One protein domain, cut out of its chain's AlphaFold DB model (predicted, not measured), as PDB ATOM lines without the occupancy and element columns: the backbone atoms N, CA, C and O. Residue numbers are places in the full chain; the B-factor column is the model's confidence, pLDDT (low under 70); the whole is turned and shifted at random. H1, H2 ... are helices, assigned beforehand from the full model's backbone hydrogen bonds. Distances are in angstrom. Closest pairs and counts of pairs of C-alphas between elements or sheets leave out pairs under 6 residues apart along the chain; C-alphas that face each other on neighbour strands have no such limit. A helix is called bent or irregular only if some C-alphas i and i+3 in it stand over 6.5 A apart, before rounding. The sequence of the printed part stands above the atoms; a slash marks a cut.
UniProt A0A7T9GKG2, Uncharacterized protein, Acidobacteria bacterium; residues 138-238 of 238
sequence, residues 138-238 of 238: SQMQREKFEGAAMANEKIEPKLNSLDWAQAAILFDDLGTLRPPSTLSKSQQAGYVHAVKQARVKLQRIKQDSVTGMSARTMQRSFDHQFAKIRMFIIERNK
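Overview. This is residues 138 to 238 of the 238 residues of an uncharacterized protein of Acidobacteria bacterium (UniProt A0A7T9GKG2). H3 and H1 cross closely as the core of an elongated up-and-down bundle of four helices, each running against the one before; H2 packs on H3, and H4 on H1. The printed part has 101 residues, 82 of them in the four named helices, H1 to H4 in order along the chain, with no named strand; the class is all helix, and the whole is compact, with a radius of gyration of the C-alphas of 14.2 A and spans of 42 by 27 by 20 A.

Arrangement. Start at H3, residues 185 to 208: it touches H1, residues 138 to 160, at a steep tilt of 40 degrees, closest C-alphas Lys 144 and Gly 190, 3.9 A. H3 and H2, residues 164 to 176, form a hairpin, touching through H3 residues 195 to 206 alone, closest C-alphas Phe 171 and Arg 199, 5.8 A. H4, residues 215 to 236, touches H1 with residues 226 to 233 alone, closest C-alphas Ile 229 and Ala 149, 6.1 A. Every O i to N i+4 pair is within hydrogen-bond range in H3 and H4, 16 of 19 in H1, 7 of 9 in H2.

Along the chain. Find C-alpha 138 at (-32.822, -11.052, 143.798); H1 runs 31.1 A, with a kink of 42 degrees near residue 154. H2, 19.5 A, is irregular: C-alphas 165 and 168 are 7.8 A apart. H3 runs 34.2 A; H4 runs 32.1 A to C-alpha 236 at (-41.418, -2.586, 149.682).

Size, cuts and confidence. The printed part has no cut and no long link; pLDDT is under 70 in 32 residues, among them 205 to 219.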
ATOM      1  N   SER A 138     -32.190 -12.149 143.063       87.88
ATOM      2  CA  SER A 138     -32.822 -11.052 143.798       87.88
ATOM      3  C   SER A 138     -34.198 -11.465 144.317       87.88
ATOM      4  O   SER A 138     -34.463 -11.374 145.514       87.88
ATOM      5  N   GLN A 139     -35.050 -12.015 143.448       87.50
ATOM      6  CA  GLN A 139     -36.396 -12.457 143.805       87.50
ATOM      7  C   GLN A 139     -36.391 -13.596 144.834       87.50
ATOM      8  O   GLN A 139     -37.104 -13.521 145.834       87.50
ATOM      9  N   MET A 140     -35.537 -14.611 144.663       87.38
ATOM     10  CA  MET A 140     -35.380 -15.674 145.665       87.38
ATOM     11  C   MET A 140     -34.948 -15.125 147.028       87.38
ATOM     12  O   MET A 140     -35.385 -15.626 148.065       87.38
ATOM     13  N   GLN A 141     -34.082 -14.109 147.049       86.69
ATOM     14  CA  GLN A 141     -33.626 -13.492 148.290       86.69
ATOM     15  C   GLN A 141     -34.733 -12.673 148.963       86.69
ATOM     16  O   GLN A 141     -34.874 -12.739 150.185       86.69
ATOM     17  N   ARG A 142     -35.565 -11.969 148.187       86.31
ATOM     18  CA  ARG A 142     -36.774 -11.300 148.698       86.31
ATOM     19  C   ARG A 142     -37.733 -12.299 149.343       86.31
ATOM     20  O   ARG A 142     -38.127 -12.108 150.488       86.31
ATOM     21  N   GLU A 143     -38.015 -13.411 148.668       88.38
ATOM     22  CA  GLU A 143     -38.849 -14.488 149.213       88.38
ATOM     23  C   GLU A 143     -38.268 -15.067 150.513       88.38
ATOM     24  O   GLU A 143     -38.997 -15.315 151.473       88.38
ATOM     25  N   LYS A 144     -36.943 -15.243 150.601       87.25
ATOM     26  CA  LYS A 144     -36.295 -15.650 151.857       87.25
ATOM     27  C   LYS A 144     -36.499 -14.616 152.968       87.25
ATOM     28  O   LYS A 144     -36.749 -15.012 154.105       87.25
ATOM     29  N   PHE A 145     -36.414 -13.317 152.672       85.69
ATOM     30  CA  PHE A 145     -36.678 -12.270 153.665       85.69
ATOM     31  C   PHE A 145     -38.130 -12.267 154.141       85.69
ATOM     32  O   PHE A 145     -38.361 -12.137 155.340       85.69
ATOM     33  N   GLU A 146     -39.094 -12.490 153.250       86.38
ATOM     34  CA  GLU A 146     -40.508 -12.647 153.621       86.38
ATOM     35  C   GLU A 146     -40.713 -13.840 154.560       86.38
ATOM     36  O   GLU A 146     -41.319 -13.717 155.622       86.38
ATOM     37  N   GLY A 147     -40.138 -14.993 154.219       88.25
ATOM     38  CA  GLY A 147     -40.185 -16.169 155.081       88.25
ATOM     39  C   GLY A 147     -39.545 -15.934 156.451       88.25
ATOM     40  O   GLY A 147     -40.079 -16.363 157.477       88.25
ATOM     41  N   ALA A 148     -38.413 -15.226 156.483       87.38
ATOM     42  CA  ALA A 148     -37.744 -14.843 157.720       87.38
ATOM     43  C   ALA A 148     -38.589 -13.865 158.554       87.38
ATOM     44  O   ALA A 148     -38.633 -14.000 159.774       87.38
ATOM     45  N   ALA A 149     -39.303 -12.933 157.921       85.31
ATOM     46  CA  ALA A 149     -40.226 -12.023 158.594       85.31
ATOM     47  C   ALA A 149     -41.333 -12.766 159.335       85.31
ATOM     48  O   ALA A 149     -41.526 -12.556 160.530       85.31
ATOM     49  N   MET A 150     -41.975 -13.718 158.658       87.62
ATOM     50  CA  MET A 150     -43.033 -14.536 159.253       87.62
ATOM     51  C   MET A 150     -42.530 -15.401 160.414       87.62
ATOM     52  O   MET A 150     -43.274 -15.692 161.350       87.62
ATOM     53  N   ALA A 151     -41.270 -15.847 160.369       87.81
ATOM     54  CA  ALA A 151     -40.652 -16.511 161.512       87.81
ATOM     55  C   ALA A 151     -40.433 -15.523 162.667       87.81
ATOM     56  O   ALA A 151     -40.741 -15.841 163.814       87.81
ATOM     57  N   ASN A 152     -39.931 -14.325 162.369       85.38
ATOM     58  CA  ASN A 152     -39.600 -13.318 163.371       85.38
ATOM     59  C   ASN A 152     -40.818 -12.815 164.143       85.38
ATOM     60  O   ASN A 152     -40.701 -12.640 165.347       85.38
ATOM     61  N   GLU A 153     -41.988 -12.696 163.514       85.38
ATOM     62  CA  GLU A 153     -43.248 -12.383 164.211       85.38
ATOM     63  C   GLU A 153     -43.559 -13.368 165.352       85.38
ATOM     64  O   GLU A 153     -44.190 -13.008 166.344       85.38
ATOM     65  N   LYS A 154     -43.085 -14.617 165.245       85.88
ATOM     66  CA  LYS A 154     -43.240 -15.647 166.284       85.88
ATOM     67  C   LYS A 154     -42.062 -15.700 167.257       85.88
ATOM     68  O   LYS A 154     -42.236 -16.124 168.399       85.88
ATOM     69  N   ILE A 155     -40.867 -15.334 166.798       83.94
ATOM     70  CA  ILE A 155     -39.627 -15.396 167.581       83.94
ATOM     71  C   ILE A 155     -39.486 -14.158 168.477       83.94
ATOM     72  O   ILE A 155     -39.147 -14.300 169.645       83.94
ATOM     73  N   GLU A 156     -39.741 -12.956 167.961       81.25
ATOM     74  CA  GLU A 156     -39.499 -11.686 168.657       81.25
ATOM     75  C   GLU A 156     -40.270 -11.565 169.984       81.25
ATOM     76  O   GLU A 156     -39.627 -11.260 170.990       81.25
ATOM     77  N   PRO A 157     -41.576 -11.896 170.081       80.88
ATOM     78  CA  PRO A 157     -42.285 -11.846 171.362       80.88
ATOM     79  C   PRO A 157     -41.701 -12.818 172.393       80.88
ATOM     80  O   PRO A 157     -41.552 -12.465 173.559       80.88
ATOM     81  N   LYS A 158     -41.317 -14.019 171.940       78.00
ATOM     82  CA  LYS A 158     -40.668 -15.055 172.758       78.00
ATOM     83  C   LYS A 158     -39.290 -14.609 173.257       78.00
ATOM     84  O   LYS A 158     -38.894 -14.973 174.360       78.00
ATOM     85  N   LEU A 159     -38.562 -13.836 172.449       74.00
ATOM     86  CA  LEU A 159     -37.266 -13.278 172.825       74.00
ATOM     87  C   LEU A 159     -37.388 -12.100 173.789       74.00
ATOM     88  O   LEU A 159     -36.659 -12.037 174.769       74.00
ATOM     89  N   ASN A 160     -38.336 -11.196 173.557       70.75
ATOM     90  CA  ASN A 160     -38.529 -10.015 174.399       70.75
ATOM     91  C   ASN A 160     -39.108 -10.354 175.782       70.75
ATOM     92  O   ASN A 160     -38.961  -9.569 176.714       70.75
ATOM     93  N   SER A 161     -39.733 -11.525 175.932       68.38
ATOM     94  CA  SER A 161     -40.213 -12.044 177.214       68.38
ATOM     95  C   SER A 161     -39.188 -12.913 177.958       68.38
ATOM     96  O   SER A 161     -39.571 -13.585 178.914       68.38
ATOM     97  N   LEU A 162     -37.922 -12.977 177.515       65.69
ATOM     98  CA  LEU A 162     -36.922 -13.857 178.133       65.69
ATOM     99  C   LEU A 162     -36.624 -13.457 179.580       65.69
ATOM    100  O   LEU A 162     -35.972 -12.444 179.845       65.69
ATOM    101  N   ASP A 163     -36.966 -14.356 180.497       67.44
ATOM    102  CA  ASP A 163     -36.136 -14.600 181.667       67.44
ATOM    103  C   ASP A 163     -34.992 -15.535 181.249       67.44
ATOM    104  O   ASP A 163     -35.211 -16.642 180.751       67.44
ATOM    105  N   TRP A 164     -33.750 -15.091 181.421       63.22
ATOM    106  CA  TRP A 164     -32.551 -15.823 181.004       63.22
ATOM    107  C   TRP A 164     -32.389 -17.167 181.727       63.22
ATOM    108  O   TRP A 164     -31.748 -18.070 181.186       63.22
ATOM    109  N   ALA A 165     -33.051 -17.351 182.876       61.53
ATOM    110  CA  ALA A 165     -33.174 -18.644 183.550       61.53
ATOM    111  C   ALA A 165     -34.007 -19.677 182.755       61.53
ATOM    112  O   ALA A 165     -33.845 -20.881 182.942       61.53
ATOM    113  N   GLN A 166     -34.860 -19.228 181.827       68.25
ATOM    114  CA  GLN A 166     -35.765 -20.055 181.015       68.25
ATOM    115  C   GLN A 166     -35.274 -20.264 179.571       68.25
ATOM    116  O   GLN A 166     -35.988 -20.839 178.747       68.25
ATOM    117  N   ALA A 167     -34.040 -19.862 179.243       64.88
ATOM    118  CA  ALA A 167     -33.485 -19.970 177.887       64.88
ATOM    119  C   ALA A 167     -33.512 -21.406 177.315       64.88
ATOM    120  O   ALA A 167     -33.625 -21.586 176.101       64.88
ATOM    121  N   ALA A 168     -33.448 -22.432 178.175       63.75
ATOM    122  CA  ALA A 168     -33.586 -23.833 177.775       63.75
ATOM    123  C   ALA A 168     -35.001 -24.167 177.265       63.75
ATOM    124  O   ALA A 168     -35.127 -24.785 176.212       63.75
ATOM    125  N   ILE A 169     -36.043 -23.688 177.955       67.06
ATOM    126  CA  ILE A 169     -37.448 -23.853 177.547       67.06
ATOM    127  C   ILE A 169     -37.667 -23.164 176.196       67.06
ATOM    128  O   ILE A 169     -38.267 -23.730 175.285       67.06
ATOM    129  N   LEU A 170     -37.090 -21.973 176.019       70.62
ATOM    130  CA  LEU A 170     -37.211 -21.235 174.769       70.62
ATOM    131  C   LEU A 170     -36.497 -21.909 173.587       70.62
ATOM    132  O   LEU A 170     -36.975 -21.854 172.454       70.62
ATOM    133  N   PHE A 171     -35.354 -22.553 173.830       74.25
ATOM    134  CA  PHE A 171     -34.639 -23.301 172.797       74.25
ATOM    135  C   PHE A 171     -35.482 -24.457 172.240       74.25
ATOM    136  O   PHE A 171     -35.507 -24.660 171.018       74.25
ATOM    137  N   ASP A 172     -36.173 -25.181 173.120       78.44
ATOM    138  CA  ASP A 172     -37.050 -26.292 172.751       78.44
ATOM    139  C   ASP A 172     -38.301 -25.784 172.024       78.44
ATOM    140  O   ASP A 172     -38.624 -26.276 170.939       78.44
ATOM    141  N   ASP A 173     -38.914 -24.710 172.526       80.38
ATOM    142  CA  ASP A 173     -40.036 -24.012 171.892       80.38
ATOM    143  C   ASP A 173     -39.721 -23.580 170.454       80.38
ATOM    144  O   ASP A 173     -40.485 -23.867 169.529       80.38
ATOM    145  N   LEU A 174     -38.572 -22.934 170.222       82.44
ATOM    146  CA  LEU A 174     -38.144 -22.567 168.868       82.44
ATOM    147  C   LEU A 174     -37.900 -23.804 167.990       82.44
ATOM    148  O   LEU A 174     -38.077 -23.742 166.773       82.44
ATOM    149  N   GLY A 175     -37.521 -24.937 168.583       77.50
ATOM    150  CA  GLY A 175     -37.379 -26.224 167.902       77.50
ATOM    151  C   GLY A 175     -38.691 -26.779 167.339       77.50
ATOM    152  O   GLY A 175     -38.645 -27.576 166.393       77.50
ATOM    153  N   THR A 176     -39.841 -26.336 167.853       85.12
ATOM    154  CA  THR A 176     -41.176 -26.739 167.375       85.12
ATOM    155  C   THR A 176     -41.691 -25.888 166.218       85.12
ATOM    156  O   THR A 176     -42.561 -26.338 165.474       85.12
ATOM    157  N   LEU A 177     -41.134 -24.689 166.000       87.50
ATOM    158  CA  LEU A 177     -41.561 -23.822 164.906       87.50
ATOM    159  C   LEU A 177     -41.294 -24.503 163.557       87.50
ATOM    160  O   LEU A 177     -40.180 -24.938 163.245       87.50
ATOM    161  N   ARG A 178     -42.343 -24.595 162.740       89.88
ATOM    162  CA  ARG A 178     -42.304 -25.123 161.372       89.88
ATOM    163  C   ARG A 178     -42.796 -24.056 160.394       89.88
ATOM    164  O   ARG A 178     -43.688 -23.285 160.764       89.88
ATOM    165  N   PRO A 179     -42.220 -23.983 159.182       89.44
ATOM    166  CA  PRO A 179     -42.734 -23.086 158.159       89.44
ATOM    167  C   PRO A 179     -44.153 -23.525 157.753       89.44
ATOM    168  O   PRO A 179     -44.389 -24.728 157.606       89.44
ATOM    169  N   PRO A 180     -45.104 -22.593 157.567       91.31
ATOM    170  CA  PRO A 180     -46.401 -22.910 156.975       91.31
ATOM    171  C   PRO A 180     -46.247 -23.554 155.589       91.31
ATOM    172  O   PRO A 180     -45.415 -23.125 154.789       91.31
ATOM    173  N   SER A 181     -47.071 -24.557 155.284       91.38
ATOM    174  CA  SER A 181     -47.036 -25.272 153.995       91.38
ATOM    175  C   SER A 181     -47.463 -24.412 152.802       91.38
ATOM    176  O   SER A 181     -47.160 -24.758 151.665       91.38
ATOM    177  N   THR A 182     -48.139 -23.291 153.058       92.75
ATOM    178  CA  THR A 182     -48.576 -22.315 152.051       92.75
ATOM    179  C   THR A 182     -47.439 -21.455 151.494       92.75
ATOM    180  O   THR A 182     -47.638 -20.772 150.494       92.75
ATOM    181  N   LEU A 183     -46.257 -21.476 152.116       89.50
ATOM    182  CA  LEU A 183     -45.099 -20.694 151.681       89.50
ATOM    183  C   LEU A 183     -44.388 -21.322 150.476       89.50
ATOM    184  O   LEU A 183     -44.279 -22.547 150.379       89.50
ATOM    185  N   SER A 184     -43.811 -20.483 149.611       91.81
ATOM    186  CA  SER A 184     -42.890 -20.905 148.547       91.81
ATOM    187  C   SER A 184     -41.667 -21.622 149.132       91.81
ATOM    188  O   SER A 184     -41.306 -21.424 150.293       91.81
ATOM    189  N   LYS A 185     -40.960 -22.431 148.332       89.06
ATOM    190  CA  LYS A 185     -39.734 -23.112 148.796       89.06
ATOM    191  C   LYS A 185     -38.688 -22.128 149.342       89.06
ATOM    192  O   LYS A 185     -38.046 -22.425 150.349       89.06
ATOM    193  N   SER A 186     -38.530 -20.962 148.713       88.12
ATOM    194  CA  SER A 186     -37.582 -19.930 149.154       88.12
ATOM    195  C   SER A 186     -38.037 -19.268 150.456       88.12
ATOM    196  O   SER A 186     -37.227 -19.099 151.366       88.12
ATOM    197  N   GLN A 187     -39.334 -18.972 150.592       89.19
ATOM    198  CA  GLN A 187     -39.919 -18.468 151.838       89.19
ATOM    199  C   GLN A 187     -39.760 -19.487 152.977       89.19
ATOM    200  O   GLN A 187     -39.301 -19.144 154.066       89.19
ATOM    201  N   GLN A 188     -40.037 -20.770 152.733       90.19
ATOM    202  CA  GLN A 188     -39.802 -21.827 153.724       90.19
ATOM    203  C   GLN A 188     -38.324 -21.895 154.135       90.19
ATOM    204  O   GLN A 188     -38.022 -22.012 155.324       90.19
ATOM    205  N   ALA A 189     -37.395 -21.776 153.180       88.06
ATOM    206  CA  ALA A 189     -35.963 -21.744 153.469       88.06
ATOM    207  C   ALA A 189     -35.576 -20.537 154.341       88.06
ATOM    208  O   ALA A 189     -34.835 -20.703 155.312       88.06
ATOM    209  N   GLY A 190     -36.112 -19.349 154.044       86.88
ATOM    210  CA  GLY A 190     -35.933 -18.142 154.854       86.88
ATOM    211  C   GLY A 190     -36.462 -18.294 156.281       86.88
ATOM    212  O   GLY A 190     -35.751 -18.002 157.244       86.88
ATOM    213  N   TYR A 191     -37.665 -18.854 156.426       90.38
ATOM    214  CA  TYR A 191     -38.283 -19.148 157.721       90.38
ATOM    215  C   TYR A 191     -37.415 -20.095 158.557       90.38
ATOM    216  O   TYR A 191     -37.075 -19.810 159.707       90.38
ATOM    217  N   VAL A 192     -37.013 -21.229 157.972       89.19
ATOM    218  CA  VAL A 192     -36.174 -22.231 158.647       89.19
ATOM    219  C   VAL A 192     -34.822 -21.638 159.029       89.19
ATOM    220  O   VAL A 192     -34.325 -21.906 160.126       89.19
ATOM    221  N   HIS A 193     -34.231 -20.811 158.162       86.06
ATOM    222  CA  HIS A 193     -32.979 -20.126 158.459       86.06
ATOM    223  C   HIS A 193     -33.118 -19.194 159.670       86.06
ATOM    224  O   HIS A 193     -32.298 -19.279 160.583       86.06
ATOM    225  N   ALA A 194     -34.166 -18.366 159.727       85.25
ATOM    226  CA  ALA A 194     -34.417 -17.460 160.848       85.25
ATOM    227  C   ALA A 194     -34.581 -18.212 162.181       85.25
ATOM    228  O   ALA A 194     -33.907 -17.886 163.161       85.25
ATOM    229  N   VAL A 195     -35.378 -19.289 162.197       88.00
ATOM    230  CA  VAL A 195     -35.536 -20.161 163.377       88.00
ATOM    231  C   VAL A 195     -34.201 -20.788 163.782       88.00
ATOM    232  O   VAL A 195     -33.842 -20.788 164.960       88.00
ATOM    233  N   LYS A 196     -33.425 -21.305 162.820       85.94
ATOM    234  CA  LYS A 196     -32.109 -21.903 163.088       85.94
ATOM    235  C   LYS A 196     -31.140 -20.884 163.691       85.94
ATOM    236  O   LYS A 196     -30.469 -21.217 164.663       85.94
ATOM    237  N   GLN A 197     -31.072 -19.667 163.150       81.75
ATOM    238  CA  GLN A 197     -30.216 -18.602 163.682       81.75
ATOM    239  C   GLN A 197     -30.601 -18.240 165.117       81.75
ATOM    240  O   GLN A 197     -29.727 -18.156 165.980       81.75
ATOM    241  N   ALA A 198     -31.899 -18.107 165.398       80.62
ATOM    242  CA  ALA A 198     -32.379 -17.852 166.751       80.62
ATOM    243  C   ALA A 198     -31.980 -18.976 167.721       80.62
ATOM    244  O   ALA A 198     -31.445 -18.703 168.793       80.62
ATOM    245  N   ARG A 199     -32.121 -20.243 167.312       82.69
ATOM    246  CA  ARG A 199     -31.696 -21.400 168.119       82.69
ATOM    247  C   ARG A 199     -30.190 -21.446 168.359       82.69
ATOM    248  O   ARG A 199     -29.780 -21.712 169.481       82.69
ATOM    249  N   VAL A 200     -29.364 -21.176 167.346       80.25
ATOM    250  CA  VAL A 200     -27.897 -21.130 167.505       80.25
ATOM    251  C   VAL A 200     -27.495 -20.027 168.485       80.25
ATOM    252  O   VAL A 200     -26.655 -20.263 169.351       80.25
ATOM    253  N   LYS A 201     -28.121 -18.847 168.395       74.88
ATOM    254  CA  LYS A 201     -27.907 -17.750 169.349       74.88
ATOM    255  C   LYS A 201     -28.316 -18.163 170.774       74.88
ATOM    256  O   LYS A 201     -27.507 -18.017 171.683       74.88
ATOM    257  N   LEU A 202     -29.493 -18.774 170.968       75.00
ATOM    258  CA  LEU A 202     -29.935 -19.312 172.272       75.00
ATOM    259  C   LEU A 202     -29.034 -20.437 172.812       75.00
ATOM    260  O   LEU A 202     -28.803 -20.535 174.013       75.00
ATOM    261  N   GLN A 203     -28.491 -21.290 171.945       76.06
ATOM    262  CA  GLN A 203     -27.561 -22.334 172.367       76.06
ATOM    263  C   GLN A 203     -26.242 -21.743 172.867       76.06
ATOM    264  O   GLN A 203     -25.721 -22.209 173.880       76.06
ATOM    265  N   ARG A 204     -25.728 -20.700 172.198       70.81
ATOM    266  CA  ARG A 204     -24.563 -19.950 172.689       70.81
ATOM    267  C   ARG A 204     -24.846 -19.331 174.047       70.81
ATOM    268  O   ARG A 204     -24.032 -19.492 174.931       70.81
ATOM    269  N   ILE A 205     -26.034 -18.769 174.271       64.06
ATOM    270  CA  ILE A 205     -26.462 -18.258 175.588       64.06
ATOM    271  C   ILE A 205     -26.381 -19.336 176.672       64.06
ATOM    272  O   ILE A 205     -25.818 -19.108 177.740       64.06
ATOM    273  N   LYS A 206     -26.915 -20.531 176.395       64.88
ATOM    274  CA  LYS A 206     -26.848 -21.661 177.332       64.88
ATOM    275  C   LYS A 206     -25.399 -22.010 177.689       64.88
ATOM    276  O   LYS A 206     -25.129 -22.346 178.835       64.88
ATOM    277  N   GLN A 207     -24.479 -21.910 176.732       65.56
ATOM    278  CA  GLN A 207     -23.053 -22.196 176.920       65.56
ATOM    279  C   GLN A 207     -22.285 -21.024 177.572       65.56
ATOM    280  O   GLN A 207     -21.439 -21.260 178.428       65.56
ATOM    281  N   ASP A 208     -22.618 -19.778 177.231       60.47
ATOM    282  CA  ASP A 208     -21.931 -18.544 177.639       60.47
ATOM    283  C   ASP A 208     -22.485 -17.914 178.923       60.47
ATOM    284  O   ASP A 208     -21.879 -17.001 179.487       60.47
ATOM    285  N   SER A 209     -23.578 -18.452 179.469       53.16
ATOM    286  CA  SER A 209     -23.938 -18.255 180.883       53.16
ATOM    287  C   SER A 209     -22.805 -18.670 181.848       53.16
ATOM    288  O   SER A 209     -22.825 -18.292 183.015       53.16
ATOM    289  N   VAL A 210     -21.777 -19.367 181.339       47.94
ATOM    290  CA  VAL A 210     -20.514 -19.710 182.011       47.94
ATOM    291  C   VAL A 210     -19.385 -18.677 181.759       47.94
ATOM    292  O   VAL A 210     -18.424 -18.642 182.522       47.94
ATOM    293  N   THR A 211     -19.470 -17.812 180.732       48.38
ATOM    294  CA  THR A 211     -18.357 -16.950 180.244       48.38
ATOM    295  C   THR A 211     -18.648 -15.439 180.216       48.38
ATOM    296  O   THR A 211     -17.726 -14.649 180.014       48.38
ATOM    297  N   GLY A 212     -19.887 -14.998 180.477       49.84
ATOM    298  CA  GLY A 212     -20.194 -13.591 180.788       49.84
ATOM    299  C   GLY A 212     -20.608 -12.699 179.610       49.84
ATOM    300  O   GLY A 212     -20.560 -11.472 179.722       49.84
ATOM    301  N   MET A 213     -21.057 -13.261 178.484       55.72
ATOM    302  CA  MET A 213     -21.659 -12.448 177.421       55.72
ATOM    303  C   MET A 213     -23.004 -11.876 177.896       55.72
ATOM    304  O   MET A 213     -23.940 -12.620 178.184       55.72
ATOM    305  N   SER A 214     -23.112 -10.546 178.019       60.38
ATOM    306  CA  SER A 214     -24.314  -9.939 178.600       60.38
ATOM    307  C   SER A 214     -25.539 -10.138 177.699       60.38
ATOM    308  O   SER A 214     -25.485  -9.881 176.494       60.38
ATOM    309  N   ALA A 215     -26.667 -10.522 178.300       61.44
ATOM    310  CA  ALA A 215     -28.007 -10.546 177.704       61.44
ATOM    311  C   ALA A 215     -28.295  -9.363 176.753       61.44
ATOM    312  O   ALA A 215     -28.890  -9.529 175.688       61.44
ATOM    313  N   ARG A 216     -27.802  -8.165 177.099       64.50
ATOM    314  CA  ARG A 216     -27.967  -6.930 176.316       64.50
ATOM    315  C   ARG A 216     -27.261  -6.965 174.961       64.50
ATOM    316  O   ARG A 216     -27.808  -6.463 173.985       64.50
ATOM    317  N   THR A 217     -26.067  -7.548 174.877       66.38
ATOM    318  CA  THR A 217     -25.325  -7.673 173.610       66.38
ATOM    319  C   THR A 217     -26.084  -8.560 172.621       66.38
ATOM    320  O   THR A 217     -26.092  -8.308 171.418       66.38
ATOM    321  N   MET A 218     -26.773  -9.578 173.132       65.12
ATOM    322  CA  MET A 218     -27.516 -10.535 172.314       65.12
ATOM    323  C   MET A 218     -28.891 -10.017 171.916       65.12
ATOM    324  O   MET A 218     -29.267 -10.194 170.759       65.12
ATOM    325  N   GLN A 219     -29.583  -9.312 172.817       67.25
ATOM    326  CA  GLN A 219     -30.801  -8.578 172.476       67.25
ATOM    327  C   GLN A 219     -30.539  -7.631 171.304       67.25
ATOM    328  O   GLN A 219     -31.214  -7.733 170.287       67.25
ATOM    329  N   ARG A 220     -29.458  -6.838 171.363       70.94
ATOM    330  CA  ARG A 220     -29.045  -5.987 170.237       70.94
ATOM    331  C   ARG A 220     -28.872  -6.796 168.953       70.94
ATOM    332  O   ARG A 220     -29.426  -6.433 167.928       70.94
ATOM    333  N   SER A 221     -28.168  -7.929 168.985       69.25
ATOM    334  CA  SER A 221     -27.989  -8.770 167.788       69.25
ATOM    335  C   SER A 221     -29.307  -9.288 167.186       69.25
ATOM    336  O   SER A 221     -29.381  -9.508 165.974       69.25
ATOM    337  N   PHE A 222     -30.334  -9.528 168.003       70.69
ATOM    338  CA  PHE A 222     -31.678  -9.851 167.520       70.69
ATOM    339  C   PHE A 222     -32.405  -8.618 166.989       70.69
ATOM    340  O   PHE A 222     -32.926  -8.676 165.878       70.69
ATOM    341  N   ASP A 223     -32.351  -7.498 167.707       69.56
ATOM    342  CA  ASP A 223     -32.951  -6.228 167.291       69.56
ATOM    343  C   ASP A 223     -32.410  -5.777 165.929       69.56
ATOM    344  O   ASP A 223     -33.191  -5.405 165.058       69.56
ATOM    345  N   HIS A 224     -31.099  -5.896 165.698       71.56
ATOM    346  CA  HIS A 224     -30.453  -5.618 164.411       71.56
ATOM    347  C   HIS A 224     -30.994  -6.525 163.291       71.56
ATOM    348  O   HIS A 224     -31.362  -6.056 162.211       71.56
ATOM    349  N   GLN A 225     -31.118  -7.831 163.554       71.00
ATOM    350  CA  GLN A 225     -31.669  -8.790 162.592       71.00
ATOM    351  C   GLN A 225     -33.144  -8.496 162.265       71.00
ATOM    352  O   GLN A 225     -33.550  -8.585 161.104       71.00
ATOM    353  N   PHE A 226     -33.945  -8.142 163.271       72.88
ATOM    354  CA  PHE A 226     -35.354  -7.793 163.100       72.88
ATOM    355  C   PHE A 226     -35.530  -6.447 162.400       72.88
ATOM    356  O   PHE A 226     -36.346  -6.349 161.487       72.88
ATOM    357  N   ALA A 227     -34.738  -5.435 162.758       70.12
ATOM    358  CA  ALA A 227     -34.741  -4.121 162.119       70.12
ATOM    359  C   ALA A 227     -34.469  -4.226 160.617       70.12
ATOM    360  O   ALA A 227     -35.190  -3.629 159.827       70.12
ATOM    361  N   LYS A 228     -33.512  -5.058 160.203       71.56
ATOM    362  CA  LYS A 228     -33.214  -5.307 158.787       71.56
ATOM    363  C   LYS A 228     -34.410  -5.850 158.009       71.56
ATOM    364  O   LYS A 228     -34.734  -5.363 156.929       71.56
ATOM    365  N   ILE A 229     -35.058  -6.867 158.565       72.31
ATOM    366  CA  ILE A 229     -36.212  -7.503 157.930       72.31
ATOM    367  C   ILE A 229     -37.401  -6.536 157.904       72.31
ATOM    368  O   ILE A 229     -38.076  -6.437 156.884       72.31
ATOM    369  N   ARG A 230     -37.594  -5.745 158.968       70.06
ATOM    370  CA  ARG A 230     -38.585  -4.663 159.007       70.06
ATOM    371  C   ARG A 230     -38.327  -3.596 157.948       70.06
ATOM    372  O   ARG A 230     -39.259  -3.257 157.232       70.06
ATOM    373  N   MET A 231     -37.094  -3.102 157.820       68.19
ATOM    374  CA  MET A 231     -36.730  -2.100 156.809       68.19
ATOM    375  C   MET A 231     -37.079  -2.587 155.402       68.19
ATOM    376  O   MET A 231     -37.774  -1.885 154.676       68.19
ATOM    377  N   PHE A 232     -36.706  -3.825 155.061       70.25
ATOM    378  CA  PHE A 232     -37.041  -4.416 153.764       70.25
ATOM    379  C   PHE A 232     -38.558  -4.484 153.503       70.25
ATOM    380  O   PHE A 232     -39.014  -4.169 152.405       70.25
ATOM    381  N   ILE A 233     -39.357  -4.882 154.499       71.25
ATOM    382  CA  ILE A 233     -40.819  -4.992 154.349       71.25
ATOM    383  C   ILE A 233     -41.480  -3.616 154.237       71.25
ATOM    384  O   ILE A 233     -42.385  -3.444 153.425       71.25
ATOM    385  N   ILE A 234     -41.052  -2.651 155.056       62.84
ATOM    386  CA  ILE A 234     -41.623  -1.300 155.081       62.84
ATOM    387  C   ILE A 234     -41.378  -0.599 153.747       62.84
ATOM    388  O   ILE A 234     -42.324  -0.060 153.182       62.84
ATOM    389  N   GLU A 235     -40.147  -0.623 153.232       61.44
ATOM    390  CA  GLU A 235     -39.830   0.065 151.976       61.44
ATOM    391  C   GLU A 235     -40.477  -0.590 150.756       61.44
ATOM    392  O   GLU A 235     -40.891   0.112 149.844       61.44
ATOM    393  N   ARG A 236     -40.664  -1.914 150.752       61.22
ATOM    394  CA  ARG A 236     -41.418  -2.586 149.682       61.22
ATOM    395  C   ARG A 236     -42.875  -2.114 149.588       61.22
ATOM    396  O   ARG A 236     -43.454  -2.153 148.506       61.22
ATOM    397  N   ASN A 237     -43.488  -1.788 150.722       58.56
ATOM    398  CA  ASN A 237     -44.912  -1.461 150.807       58.56
ATOM    399  C   ASN A 237     -45.207   0.036 150.595       58.56
ATOM    400  O   ASN A 237     -46.364   0.436 150.745       58.56
ATOM    401  N   LYS A 238     -44.189   0.851 150.296       55.88
ATOM    402  CA  LYS A 238     -44.334   2.246 149.860       55.88
ATOM    403  C   LYS A 238     -44.429   2.324 148.341       55.88
ATOM    404  O   LYS A 238     -45.165   3.218 147.874       55.88
TER     405      LYS A 238